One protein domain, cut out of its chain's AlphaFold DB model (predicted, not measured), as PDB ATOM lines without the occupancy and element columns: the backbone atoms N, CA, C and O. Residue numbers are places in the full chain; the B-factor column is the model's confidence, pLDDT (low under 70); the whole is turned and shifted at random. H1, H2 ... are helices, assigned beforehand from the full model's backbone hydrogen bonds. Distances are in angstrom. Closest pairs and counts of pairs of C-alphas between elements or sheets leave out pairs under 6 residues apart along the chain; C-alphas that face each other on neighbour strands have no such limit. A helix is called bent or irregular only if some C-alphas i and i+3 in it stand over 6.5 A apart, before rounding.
ATOM      1  N   LEU A   9     116.719 146.581   2.434       96.00
ATOM      2  CA  LEU A   9     115.353 146.800   1.971       96.00
ATOM      3  C   LEU A   9     114.996 148.287   2.041       96.00
ATOM      4  O   LEU A   9     114.391 148.807   1.106       96.00
ATOM      5  N   LEU A  10     115.377 148.996   3.104       96.38
ATOM      6  CA  LEU A  10     115.142 150.437   3.198       96.38
ATOM      7  C   LEU A  10     115.877 151.216   2.106       96.38
ATOM      8  O   LEU A  10     115.293 152.132   1.530       96.38
ATOM      9  N   GLU A  11     117.128 150.860   1.819       95.69
ATOM     10  CA  GLU A  11     117.923 151.449   0.735       95.69
ATOM     11  C   GLU A  11     117.244 151.230  -0.621       95.69
ATOM     12  O   GLU A  11     117.088 152.171  -1.399       95.69
ATOM     13  N   PHE A  12     116.758 150.014  -0.872       96.31
ATOM     14  CA  PHE A  12     116.030 149.674  -2.090       96.31
ATOM     15  C   PHE A  12     114.711 150.447  -2.226       96.31
ATOM     16  O   PHE A  12     114.430 151.048  -3.263       96.31
ATOM     17  N   LEU A  13     113.893 150.474  -1.173       96.44
ATOM     18  CA  LEU A  13     112.611 151.185  -1.176       96.44
ATOM     19  C   LEU A  13     112.794 152.706  -1.241       96.44
ATOM     20  O   LEU A  13     111.964 153.415  -1.811       96.44
ATOM     21  N   GLY A  14     113.875 153.205  -0.652       95.25
ATOM     22  CA  GLY A  14     114.248 154.608  -0.585       95.25
ATOM     23  C   GLY A  14     115.184 155.057  -1.702       95.25
ATOM     24  O   GLY A  14     115.883 156.036  -1.493       95.25
ATOM     25  N   TRP A  15     115.205 154.404  -2.868       93.88
ATOM     26  CA  TRP A  15     116.195 154.654  -3.932       93.88
ATOM     27  C   TRP A  15     116.297 156.113  -4.429       93.88
ATOM     28  O   TRP A  15     117.308 156.492  -5.014       93.88
ATOM     29  N   GLN A  16     115.277 156.949  -4.201       92.62
ATOM     30  CA  GLN A  16     115.299 158.389  -4.521       92.62
ATOM     31  C   GLN A  16     115.804 159.279  -3.369       92.62
ATOM     32  O   GLN A  16     115.961 160.489  -3.536       92.62
ATOM     33  N   ILE A  17     116.018 158.715  -2.183       93.38
ATOM     34  CA  ILE A  17     116.432 159.424  -0.972       93.38
ATOM     35  C   ILE A  17     117.956 159.402  -0.906       93.38
ATOM     36  O   ILE A  17     118.572 158.342  -0.917       93.38
ATOM     37  N   LYS A  18     118.560 160.589  -0.796       90.44
ATOM     38  CA  LYS A  18     120.022 160.762  -0.789       90.44
ATOM     39  C   LYS A  18     120.724 159.926   0.288       90.44
ATOM     40  O   LYS A  18     121.796 159.392   0.032       90.44
ATOM     41  N   ASP A  19     120.136 159.865   1.480       93.44
ATOM     42  CA  ASP A  19     120.613 159.039   2.586       93.44
ATOM     43  C   ASP A  19     119.421 158.582   3.439       93.44
ATOM     44  O   ASP A  19     118.780 159.379   4.133       93.44
ATOM     45  N   VAL A  20     119.104 157.289   3.373       93.69
ATOM     46  CA  VAL A  20     117.993 156.693   4.124       93.69
ATOM     47  C   VAL A  20     118.270 156.592   5.627       93.69
ATOM     48  O   VAL A  20     117.330 156.505   6.421       93.69
ATOM     49  N   TYR A  21     119.532 156.644   6.060       93.31
ATOM     50  CA  TYR A  21     119.897 156.541   7.472       93.31
ATOM     51  C   TYR A  21     119.598 157.836   8.234       93.31
ATOM     52  O   TYR A  21     119.257 157.768   9.420       93.31
ATOM     53  N   CYS A  22     119.600 158.981   7.542       94.19
ATOM     54  CA  CYS A  22     119.188 160.282   8.078       94.19
ATOM     55  C   CYS A  22     117.678 160.409   8.326       94.19
ATOM     56  O   CYS A  22     117.248 161.354   8.989       94.19
ATOM     57  N   LEU A  23     116.861 159.489   7.805       94.81
ATOM     58  CA  LEU A  23     115.420 159.503   8.040       94.81
ATOM     59  C   LEU A  23     115.107 159.290   9.524       94.81
ATOM     60  O   LEU A  23     115.729 158.475  10.205       94.81
ATOM     61  N   THR A  24     114.079 159.964  10.020       96.31
ATOM     62  CA  THR A  24     113.502 159.657  11.336       96.31
ATOM     63  C   THR A  24     112.882 158.258  11.344       96.31
ATOM     64  O   THR A  24     112.491 157.739  10.299       96.31
ATOM     65  N   ASP A  25     112.742 157.646  12.520       96.88
ATOM     66  CA  ASP A  25     112.085 156.340  12.685       96.88
ATOM     67  C   ASP A  25     110.713 156.263  11.987       96.88
ATOM     68  O   ASP A  25     110.395 155.266  11.341       96.88
ATOM     69  N   THR A  26     109.910 157.328  12.075       97.44
ATOM     70  CA  THR A  26     108.583 157.402  11.444       97.44
ATOM     71  C   THR A  26     108.671 157.494   9.925       97.44
ATOM     72  O   THR A  26     107.881 156.861   9.230       97.44
ATOM     73  N   GLN A  27     109.651 158.222   9.384       97.56
ATOM     74  CA  GLN A  27     109.901 158.266   7.941       97.56
ATOM     75  C   GLN A  27     110.418 156.923   7.412       97.56
ATOM     76  O   GLN A  27     109.989 156.488   6.345       97.56
ATOM     77  N   LYS A  28     111.300 156.243   8.159       97.44
ATOM     78  CA  LYS A  28     111.752 154.884   7.829       97.44
ATOM     79  C   LYS A  28     110.563 153.925   7.789       97.44
ATOM     80  O   LYS A  28     110.370 153.239   6.791       97.44
ATOM     81  N   LEU A  29     109.721 153.950   8.825       98.12
ATOM     82  CA  LEU A  29     108.492 153.159   8.890       98.12
ATOM     83  C   LEU A  29     107.558 153.443   7.705       98.12
ATOM     84  O   LEU A  29     107.150 152.507   7.027       98.12
ATOM     85  N   ALA A  30     107.297 154.713   7.391       97.75
ATOM     86  CA  ALA A  30     106.449 155.093   6.261       97.75
ATOM     87  C   ALA A  30     107.011 154.623   4.906       97.75
ATOM     88  O   ALA A  30     106.257 154.375   3.964       97.75
ATOM     89  N   THR A  31     108.334 154.511   4.766       97.81
ATOM     90  CA  THR A  31     108.967 153.920   3.577       97.81
ATOM     91  C   THR A  31     108.724 152.417   3.506       97.81
ATOM     92  O   THR A  31     108.306 151.936   2.452       97.81
ATOM     93  N   TYR A  32     108.887 151.690   4.615       97.81
ATOM     94  CA  TYR A  32     108.556 150.264   4.662       97.81
ATOM     95  C   TYR A  32     107.080 150.002   4.373       97.81
ATOM     96  O   TYR A  32     106.781 149.135   3.564       97.81
ATOM     97  N   GLU A  33     106.161 150.761   4.970       97.44
ATOM     98  CA  GLU A  33     104.720 150.592   4.756       97.44
ATOM     99  C   GLU A  33     104.356 150.755   3.273       97.44
ATOM    100  O   GLU A  33     103.744 149.873   2.674       97.44
ATOM    101  N   ARG A  34     104.796 151.844   2.630       96.94
ATOM    102  CA  ARG A  34     104.518 152.078   1.201       96.94
ATOM    103  C   ARG A  34     105.141 151.013   0.297       96.94
ATOM    104  O   ARG A  34     104.573 150.667  -0.735       96.94
ATOM    105  N   GLY A  35     106.320 150.525   0.671       96.56
ATOM    106  CA  GLY A  35     107.129 149.621  -0.135       96.56
ATOM    107  C   GLY A  35     106.960 148.135   0.171       96.56
ATOM    108  O   GLY A  35     107.545 147.312  -0.527       96.56
ATOM    109  N   TRP A  36     106.172 147.758   1.182       96.62
ATOM    110  CA  TRP A  36     106.194 146.405   1.757       96.62
ATOM    111  C   TRP A  36     105.924 145.283   0.752       96.62
ATOM    112  O   TRP A  36     106.466 144.177   0.855       96.62
ATOM    113  N   ARG A  37     105.105 145.571  -0.263       95.88
ATOM    114  CA  ARG A  37     104.794 144.630  -1.344       95.88
ATOM    115  C   ARG A  37     106.040 144.182  -2.119       95.88
ATOM    116  O   ARG A  37     106.033 143.090  -2.672       95.88
ATOM    117  N   TYR A  38     107.102 144.983  -2.127       95.62
ATOM    118  CA  TYR A  38     108.349 144.713  -2.839       95.62
ATOM    119  C   TYR A  38     109.424 144.043  -1.977       95.62
ATOM    120  O   TYR A  38     110.530 143.820  -2.457       95.62
ATOM    121  N   ARG A  39     109.118 143.682  -0.722       94.50
ATOM    122  CA  ARG A  39     110.098 143.099   0.212       94.50
ATOM    123  C   ARG A  39     110.783 141.825  -0.286       94.50
ATOM    124  O   ARG A  39     111.856 141.508   0.190       94.50
ATOM    125  N   SER A  40     110.165 141.088  -1.211       93.19
ATOM    126  CA  SER A  40     110.731 139.859  -1.777       93.19
ATOM    127  C   SER A  40     111.753 140.109  -2.889       93.19
ATOM    128  O   SER A  40     112.343 139.154  -3.380       93.19
ATOM    129  N   LEU A  41     111.925 141.358  -3.333       93.75
ATOM    130  CA  LEU A  41     112.892 141.725  -4.375       93.75
ATOM    131  C   LEU A  41     114.316 141.889  -3.830       93.75
ATOM    132  O   LEU A  41     115.261 141.971  -4.608       93.75
ATOM    133  N   VAL A  42     114.462 141.937  -2.507       92.12
ATOM    134  CA  VAL A  42     115.739 142.050  -1.804       92.12
ATOM    135  C   VAL A  42     115.752 141.017  -0.689       92.12
ATOM    136  O   VAL A  42     114.728 140.762  -0.058       92.12
ATOM    137  N   GLU A  43     116.905 140.403  -0.445       90.25
ATOM    138  CA  GLU A  43     117.062 139.492   0.684       90.25
ATOM    139  C   GLU A  43     116.909 140.261   2.004       90.25
ATOM    140  O   GLU A  43     117.707 141.142   2.328       90.25
ATOM    141  N   LEU A  44     115.856 139.938   2.759       89.62
ATOM    142  CA  LEU A  44     115.549 140.613   4.012       89.62
ATOM    143  C   LEU A  44     116.365 140.007   5.156       89.62
ATOM    144  O   LEU A  44     116.071 138.911   5.638       89.62
ATOM    145  N   GLN A  45     117.380 140.746   5.599       90.81
ATOM    146  CA  GLN A  45     118.258 140.337   6.694       90.81
ATOM    147  C   GLN A  45     117.511 140.304   8.035       90.81
ATOM    148  O   GLN A  45     116.576 141.075   8.270       90.81
ATOM    149  N   ILE A  46     117.935 139.420   8.943       89.25
ATOM    150  CA  ILE A  46     117.287 139.221  10.252       89.25
ATOM    151  C   ILE A  46     117.347 140.503  11.096       89.25
ATOM    152  O   ILE A  46     116.402 140.823  11.824       89.25
ATOM    153  N   GLU A  47     118.437 141.257  10.990       92.50
ATOM    154  CA  GLU A  47     118.664 142.518  11.690       92.50
ATOM    155  C   GLU A  47     117.668 143.586  11.229       92.50
ATOM    156  O   GLU A  47     117.010 144.222  12.055       92.50
ATOM    157  N   GLU A  48     117.499 143.734   9.913       94.31
ATOM    158  CA  GLU A  48     116.540 144.667   9.319       94.31
ATOM    159  C   GLU A  48     115.096 144.246   9.621       94.31
ATOM    160  O   GLU A  48     114.285 145.073  10.036       94.31
ATOM    161  N   LEU A  49     114.779 142.951   9.542       93.56
ATOM    162  CA  LEU A  49     113.481 142.414   9.954       93.56
ATOM    163  C   LEU A  49     113.172 142.749  11.423       93.56
ATOM    164  O   LEU A  49     112.060 143.160  11.762       93.56
ATOM    165  N   THR A  50     114.163 142.595  12.305       93.00
ATOM    166  CA  THR A  50     114.038 142.920  13.732       93.00
ATOM    167  C   THR A  50     113.808 144.415  13.936       93.00
ATOM    168  O   THR A  50     112.948 144.796  14.734       93.00
ATOM    169  N   PHE A  51     114.514 145.260  13.185       94.69
ATOM    170  CA  PHE A  51     114.341 146.708  13.199       94.69
ATOM    171  C   PHE A  51     112.935 147.130  12.741       94.69
ATOM    172  O   PHE A  51     112.248 147.864  13.457       94.69
ATOM    173  N   ILE A  52     112.455 146.611  11.604       95.69
ATOM    174  CA  ILE A  52     111.106 146.888  11.079       95.69
ATOM    175  C   ILE A  52     110.050 146.467  12.097       95.69
ATOM    176  O   ILE A  52     109.124 147.224  12.388       95.69
ATOM    177  N   LYS A  53     110.212 145.283  12.695       94.94
ATOM    178  CA  LYS A  53     109.313 144.781  13.731       94.94
ATOM    179  C   LYS A  53     109.250 145.729  14.928       94.94
ATOM    180  O   LYS A  53     108.157 146.074  15.373       94.94
ATOM    181  N   GLN A  54     110.397 146.172  15.446       95.06
ATOM    182  CA  GLN A  54     110.448 147.121  16.563       95.06
ATOM    183  C   GLN A  54     109.735 148.434  16.225       95.06
ATOM    184  O   GLN A  54     108.921 148.894  17.028       95.06
ATOM    185  N   LEU A  55     109.974 148.999  15.035       96.50
ATOM    186  CA  LEU A  55     109.267 150.192  14.561       96.50
ATOM    187  C   LEU A  55     107.756 149.959  14.483       96.50
ATOM    188  O   LEU A  55     106.982 150.749  15.024       96.50
ATOM    189  N   ALA A  56     107.336 148.861  13.861       97.00
ATOM    190  CA  ALA A  56     105.929 148.562  13.649       97.00
ATOM    191  C   ALA A  56     105.160 148.444  14.974       97.00
ATOM    192  O   ALA A  56     104.085 149.027  15.116       97.00
ATOM    193  N   PHE A  57     105.735 147.773  15.980       95.19
ATOM    194  CA  PHE A  57     105.137 147.701  17.316       95.19
ATOM    195  C   PHE A  57     105.181 149.046  18.056       95.19
ATOM    196  O   PHE A  57     104.173 149.439  18.643       95.19
ATOM    197  N   LYS A  58     106.310 149.770  18.011       96.56
ATOM    198  CA  LYS A  58     106.488 151.075  18.677       96.56
ATOM    199  C   LYS A  58     105.457 152.103  18.210       96.56
ATOM    200  O   LYS A  58     104.905 152.828  19.032       96.56
ATOM    201  N   TYR A  59     105.183 152.141  16.910       97.25
ATOM    202  CA  TYR A  59     104.294 153.126  16.290       97.25
ATOM    203  C   TYR A  59     102.893 152.591  15.971       97.25
ATOM    204  O   TYR A  59     102.115 153.299  15.341       97.25
ATOM    205  N   LYS A  60     102.546 151.374  16.420       95.81
ATOM    206  CA  LYS A  60     101.244 150.729  16.155       95.81
ATOM    207  C   LYS A  60     100.895 150.676  14.654       95.81
ATOM    208  O   LYS A  60      99.748 150.884  14.269       95.81
ATOM    209  N   SER A  61     101.898 150.408  13.819       97.31
ATOM    210  CA  SER A  61     101.758 150.264  12.366       97.31
ATOM    211  C   SER A  61     100.924 149.039  11.995       97.31
ATOM    212  O   SER A  61     100.967 148.022  12.692       97.31
ATOM    213  N   TRP A  62     100.259 149.085  10.837       96.19
ATOM    214  CA  TRP A  62      99.629 147.902  10.248       96.19
ATOM    215  C   TRP A  62     100.653 146.803   9.925       96.19
ATOM    216  O   TRP A  62     100.314 145.632  10.024       96.19
ATOM    217  N   LEU A  63     101.927 147.139   9.669       95.81
ATOM    218  CA  LEU A  63     102.993 146.144   9.479       95.81
ATOM    219  C   LEU A  63     103.174 145.226  10.689       95.81
ATOM    220  O   LEU A  63     103.738 144.145  10.557       95.81
ATOM    221  N   ALA A  64     102.700 145.618  11.876       94.62
ATOM    222  CA  ALA A  64     102.762 144.756  13.046       94.62
ATOM    223  C   ALA A  64     102.045 143.417  12.803       94.62
ATOM    224  O   ALA A  64     102.517 142.399  13.311       94.62
ATOM    225  N   THR A  65     100.964 143.395  12.010       92.06
ATOM    226  CA  THR A  65     100.191 142.175  11.717       92.06
ATOM    227  C   THR A  65     101.012 141.148  10.947       92.06
ATOM    228  O   THR A  65     100.931 139.966  11.259       92.06
ATOM    229  N   GLU A  66     101.895 141.596  10.053       91.00
ATOM    230  CA  GLU A  66     102.826 140.742   9.295       91.00
ATOM    231  C   GLU A  66     103.785 139.962  10.213       91.00
ATOM    232  O   GLU A  66     104.355 138.944   9.827       91.00
ATOM    233  N   PHE A  67     103.970 140.428  11.453       87.88
ATOM    234  CA  PHE A  67     104.836 139.800  12.453       87.88
ATOM    235  C   PHE A  67     104.068 139.078  13.567       87.88
ATOM    236  O   PHE A  67     104.703 138.481  14.448       87.88
ATOM    237  N   MET A  68     102.731 139.149  13.583       76.75
ATOM    238  CA  MET A  68     101.904 138.523  14.622       76.75
ATOM    239  C   MET A  68     101.687 137.026  14.390       76.75
ATOM    240  O   MET A  68     101.639 136.285  15.377       76.75
ATOM    241  N   ASP A  69     101.669 136.558  13.140       62.78
ATOM    242  CA  ASP A  69     101.473 135.134  12.814       62.78
ATOM    243  C   ASP A  69     102.542 134.238  13.467       62.78
ATOM    244  O   ASP A  69     102.231 133.217  14.080       62.78
ATOM    245  N   PHE A  70     103.792 134.710  13.531       55.72
ATOM    246  CA  PHE A  70     104.883 134.022  14.238       55.72
ATOM    247  C   PHE A  70     104.668 133.854  15.752       55.72
ATOM    248  O   PHE A  70     105.293 132.990  16.380       55.72
ATOM    249  N   LYS A  71     103.860 134.710  16.388       56.47
ATOM    250  CA  LYS A  71     103.486 134.535  17.799       56.47
ATOM    251  C   LYS A  71     102.382 133.494  17.916       56.47
ATOM    252  O   LYS A  71     102.523 132.593  18.737       56.47
ATOM    253  N   ILE A  72     101.336 133.598  17.095       58.19
ATOM    254  CA  ILE A  72     100.196 132.674  17.112       58.19
ATOM    255  C   ILE A  72     100.677 131.230  16.926       58.19
ATOM    256  O   ILE A  72     100.339 130.380  17.747       58.19
ATOM    257  N   ASP A  73     101.553 130.955  15.959       58.03
ATOM    258  CA  ASP A  73     102.038 129.590  15.725       58.03
ATOM    259  C   ASP A  73     102.914 129.042  16.863       58.03
ATOM    260  O   ASP A  73     102.786 127.872  17.234       58.03
ATOM    261  N   ARG A  74     103.731 129.880  17.519       59.34
ATOM    262  CA  ARG A  74     104.465 129.453  18.727       59.34
ATOM    263  C   ARG A  74     103.535 129.141  19.893       59.34
ATOM    264  O   ARG A  74     103.724 128.125  20.560       59.34
ATOM    265  N   TYR A  75     102.524 129.973  20.134       66.75
ATOM    266  CA  TYR A  75     101.541 129.701  21.183       66.75
ATOM    267  C   TYR A  75     100.713 128.449  20.873       66.75
ATOM    268  O   TYR A  75     100.400 127.702  21.795       66.75
ATOM    269  N   ARG A  76     100.430 128.154  19.597       72.88
ATOM    270  CA  ARG A  76      99.740 126.919  19.184       72.88
ATOM    271  C   ARG A  76     100.538 125.665  19.517       72.88
ATOM    272  O   ARG A  76      99.940 124.694  19.968       72.88
ATOM    273  N   ILE A  77     101.863 125.677  19.349       78.81
ATOM    274  CA  ILE A  77     102.721 124.544  19.737       78.81
ATOM    275  C   ILE A  77     102.682 124.340  21.252       78.81
ATOM    276  O   ILE A  77     102.431 123.226  21.705       78.81
ATOM    277  N   ILE A  78     102.861 125.410  22.035       80.12
ATOM    278  CA  ILE A  78     102.806 125.339  23.503       80.12
ATOM    279  C   ILE A  78     101.435 124.827  23.957       80.12
ATOM    280  O   ILE A  78     101.358 123.894  24.746       80.12
ATOM    281  N   HIS A  79     100.351 125.369  23.405       76.25
ATOM    282  CA  HIS A  79      98.989 124.947  23.719       76.25
ATOM    283  C   HIS A  79      98.728 123.481  23.336       76.25
ATOM    284  O   HIS A  79      98.105 122.743  24.091       76.25
ATOM    285  N   ARG A  80      99.252 123.021  22.192       84.19
ATOM    286  CA  ARG A  80      99.163 121.617  21.768       84.19
ATOM    287  C   ARG A  80      99.902 120.686  22.728       84.19
ATOM    288  O   ARG A  80      99.367 119.632  23.056       84.19
ATOM    289  N   ILE A  81     101.093 121.072  23.182       86.31
ATOM    290  CA  ILE A  81     101.870 120.308  24.167       86.31
ATOM    291  C   ILE A  81     101.122 120.262  25.501       86.31
ATOM    292  O   ILE A  81     100.923 119.180  26.042       86.31
ATOM    293  N   LEU A  82     100.649 121.408  25.999       83.00
ATOM    294  CA  LEU A  82      99.892 121.486  27.250       83.00
ATOM    295  C   LEU A  82      98.623 120.625  27.204       83.00
ATOM    296  O   LEU A  82      98.361 119.885  28.146       83.00
ATOM    297  N   ASN A  83      97.876 120.651  26.098       80.69
ATOM    298  CA  ASN A  83      96.686 119.815  25.933       80.69
ATOM    299  C   ASN A  83      97.017 118.323  25.834       80.69
ATOM    300  O   ASN A  83      96.297 117.506  26.403       80.69
ATOM    301  N   GLY A  84      98.103 117.963  25.143       82.75
ATOM    302  CA  GLY A  84      98.577 116.580  25.081       82.75
ATOM    303  C   GLY A  84      98.954 116.040  26.462       82.75
ATOM    304  O   GLY A  84      98.534 114.946  26.826       82.75
ATOM    305  N   LEU A  85      99.669 116.839  27.259       82.56
ATOM    306  CA  LEU A  85     100.039 116.493  28.634       82.56
ATOM    307  C   LEU A  85      98.819 116.429  29.562       82.56
ATOM    308  O   LEU A  85      98.717 115.518  30.378       82.56
ATOM    309  N   ASN A  86      97.866 117.354  29.419       75.88
ATOM    310  CA  ASN A  86      96.637 117.353  30.211       75.88
ATOM    311  C   ASN A  86      95.807 116.080  29.972       75.88
ATOM    312  O   ASN A  86      95.301 115.483  30.919       75.88
ATOM    313  N   HIS A  87      95.716 115.619  28.720       66.62
ATOM    314  CA  HIS A  87      95.006 114.384  28.393       66.62
ATOM    315  C   HIS A  87      95.679 113.141  29.001       66.62
ATOM    316  O   HIS A  87      94.987 112.255  29.490       66.62
ATOM    317  N   GLN A  88      97.016 113.105  29.032       70.88
ATOM    318  CA  GLN A  88      97.783 112.011  29.643       70.88
ATOM    319  C   GLN A  88      97.649 111.960  31.172       70.88
ATOM    320  O   GLN A  88      97.681 110.876  31.750       70.88
ATOM    321  N   LEU A  89      97.498 113.113  31.829       59.53
ATOM    322  CA  LEU A  89      97.353 113.209  33.285       59.53
ATOM    323  C   LEU A  89      95.929 112.913  33.774       59.53
ATOM    324  O   LEU A  89      95.761 112.475  34.909       59.53
ATOM    325  N   LEU A  90      94.912 113.140  32.935       55.94
ATOM    326  CA  LEU A  90      93.504 112.926  33.288       55.94
ATOM    327  C   LEU A  90      92.971 111.517  32.986       55.94
ATOM    328  O   LEU A  90      91.824 111.254  33.328       55.94
ATOM    329  N   GLY A  91      93.778 110.616  32.412       58.78
ATOM    330  CA  GLY A  91      93.512 109.171  32.399       58.78
ATOM    331  C   GLY A  91      92.078 108.751  32.042       58.78
ATOM    332  O   GLY A  91      91.497 107.937  32.758       58.78
TER     333      GLY A  91
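This is residues 9 to 91 of the 92 residues of an uncharacterized protein of Chamaesiphon minutus (strain ATCC 27169 / PCC 6605) (UniProt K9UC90). What shape do these atoms make? A compact head of four helices, H1 to H4, has one long helix, H5, as a lone arm; residues 69 to 91 stick out and make the length. What is it built of? The printed part has 83 residues with five named helices, H1, H2, H3, H4 and H5 in chain order, and no named strand; the class is all helix. How large is it? It is extended, with a radius of gyration of the C-alphas of 18.3 A and spans of 67 by 25 by 19 A.

What does the first helix touch? H1, residues 9 to 13, touches H2, residues 25 to 41, with the closest C-alphas, of Leu 13 and Gly 35, 5.8 A apart. H2 is irregular, its C-alphas 34 and 37 being 7.9 A apart, with a kink of 71 degrees near residue 35. What comes next? H2, with residues 25 to 32 alone, touches H3, residues 46 to 58, at a steep tilt of 48 degrees, opposite ways; the closest C-alphas, of Leu 29 and Leu 55, are 6.4 A apart. H3, with residues 53 to 57 alone, touches H4, residues 62 to 67, closest at the C-alphas of Ala 56 and Ala 64, 5.0 A. H5, residues 69 to 89, touches no helix and meets H4 only through their link. How do the backbones run? Every O i to N i+4 pair is within hydrogen-bond range in H1 and H3, against 8 of 13 in H2, 16 of 17 in H5 and 0 of 2 in H4, where 3 of 3 O i to N i+3 pairs are.

Where does the first helix begin? C-alpha 9 of H1 is at (115.353, 146.800, 1.971). How long are the longer helices? From first to last C-alpha H2 measures 22.5 A, H3 18.1 A and H5 30.3 A; H5 ends with C-alpha 89 at (97.353, 113.209, 33.285).

Which link is long? H1 to H2 is a long link of 11 residues, and the printed part has no cut. Where is confidence low? The pLDDT is under 70 at residues 69 to 75, 87 and 89 to 91.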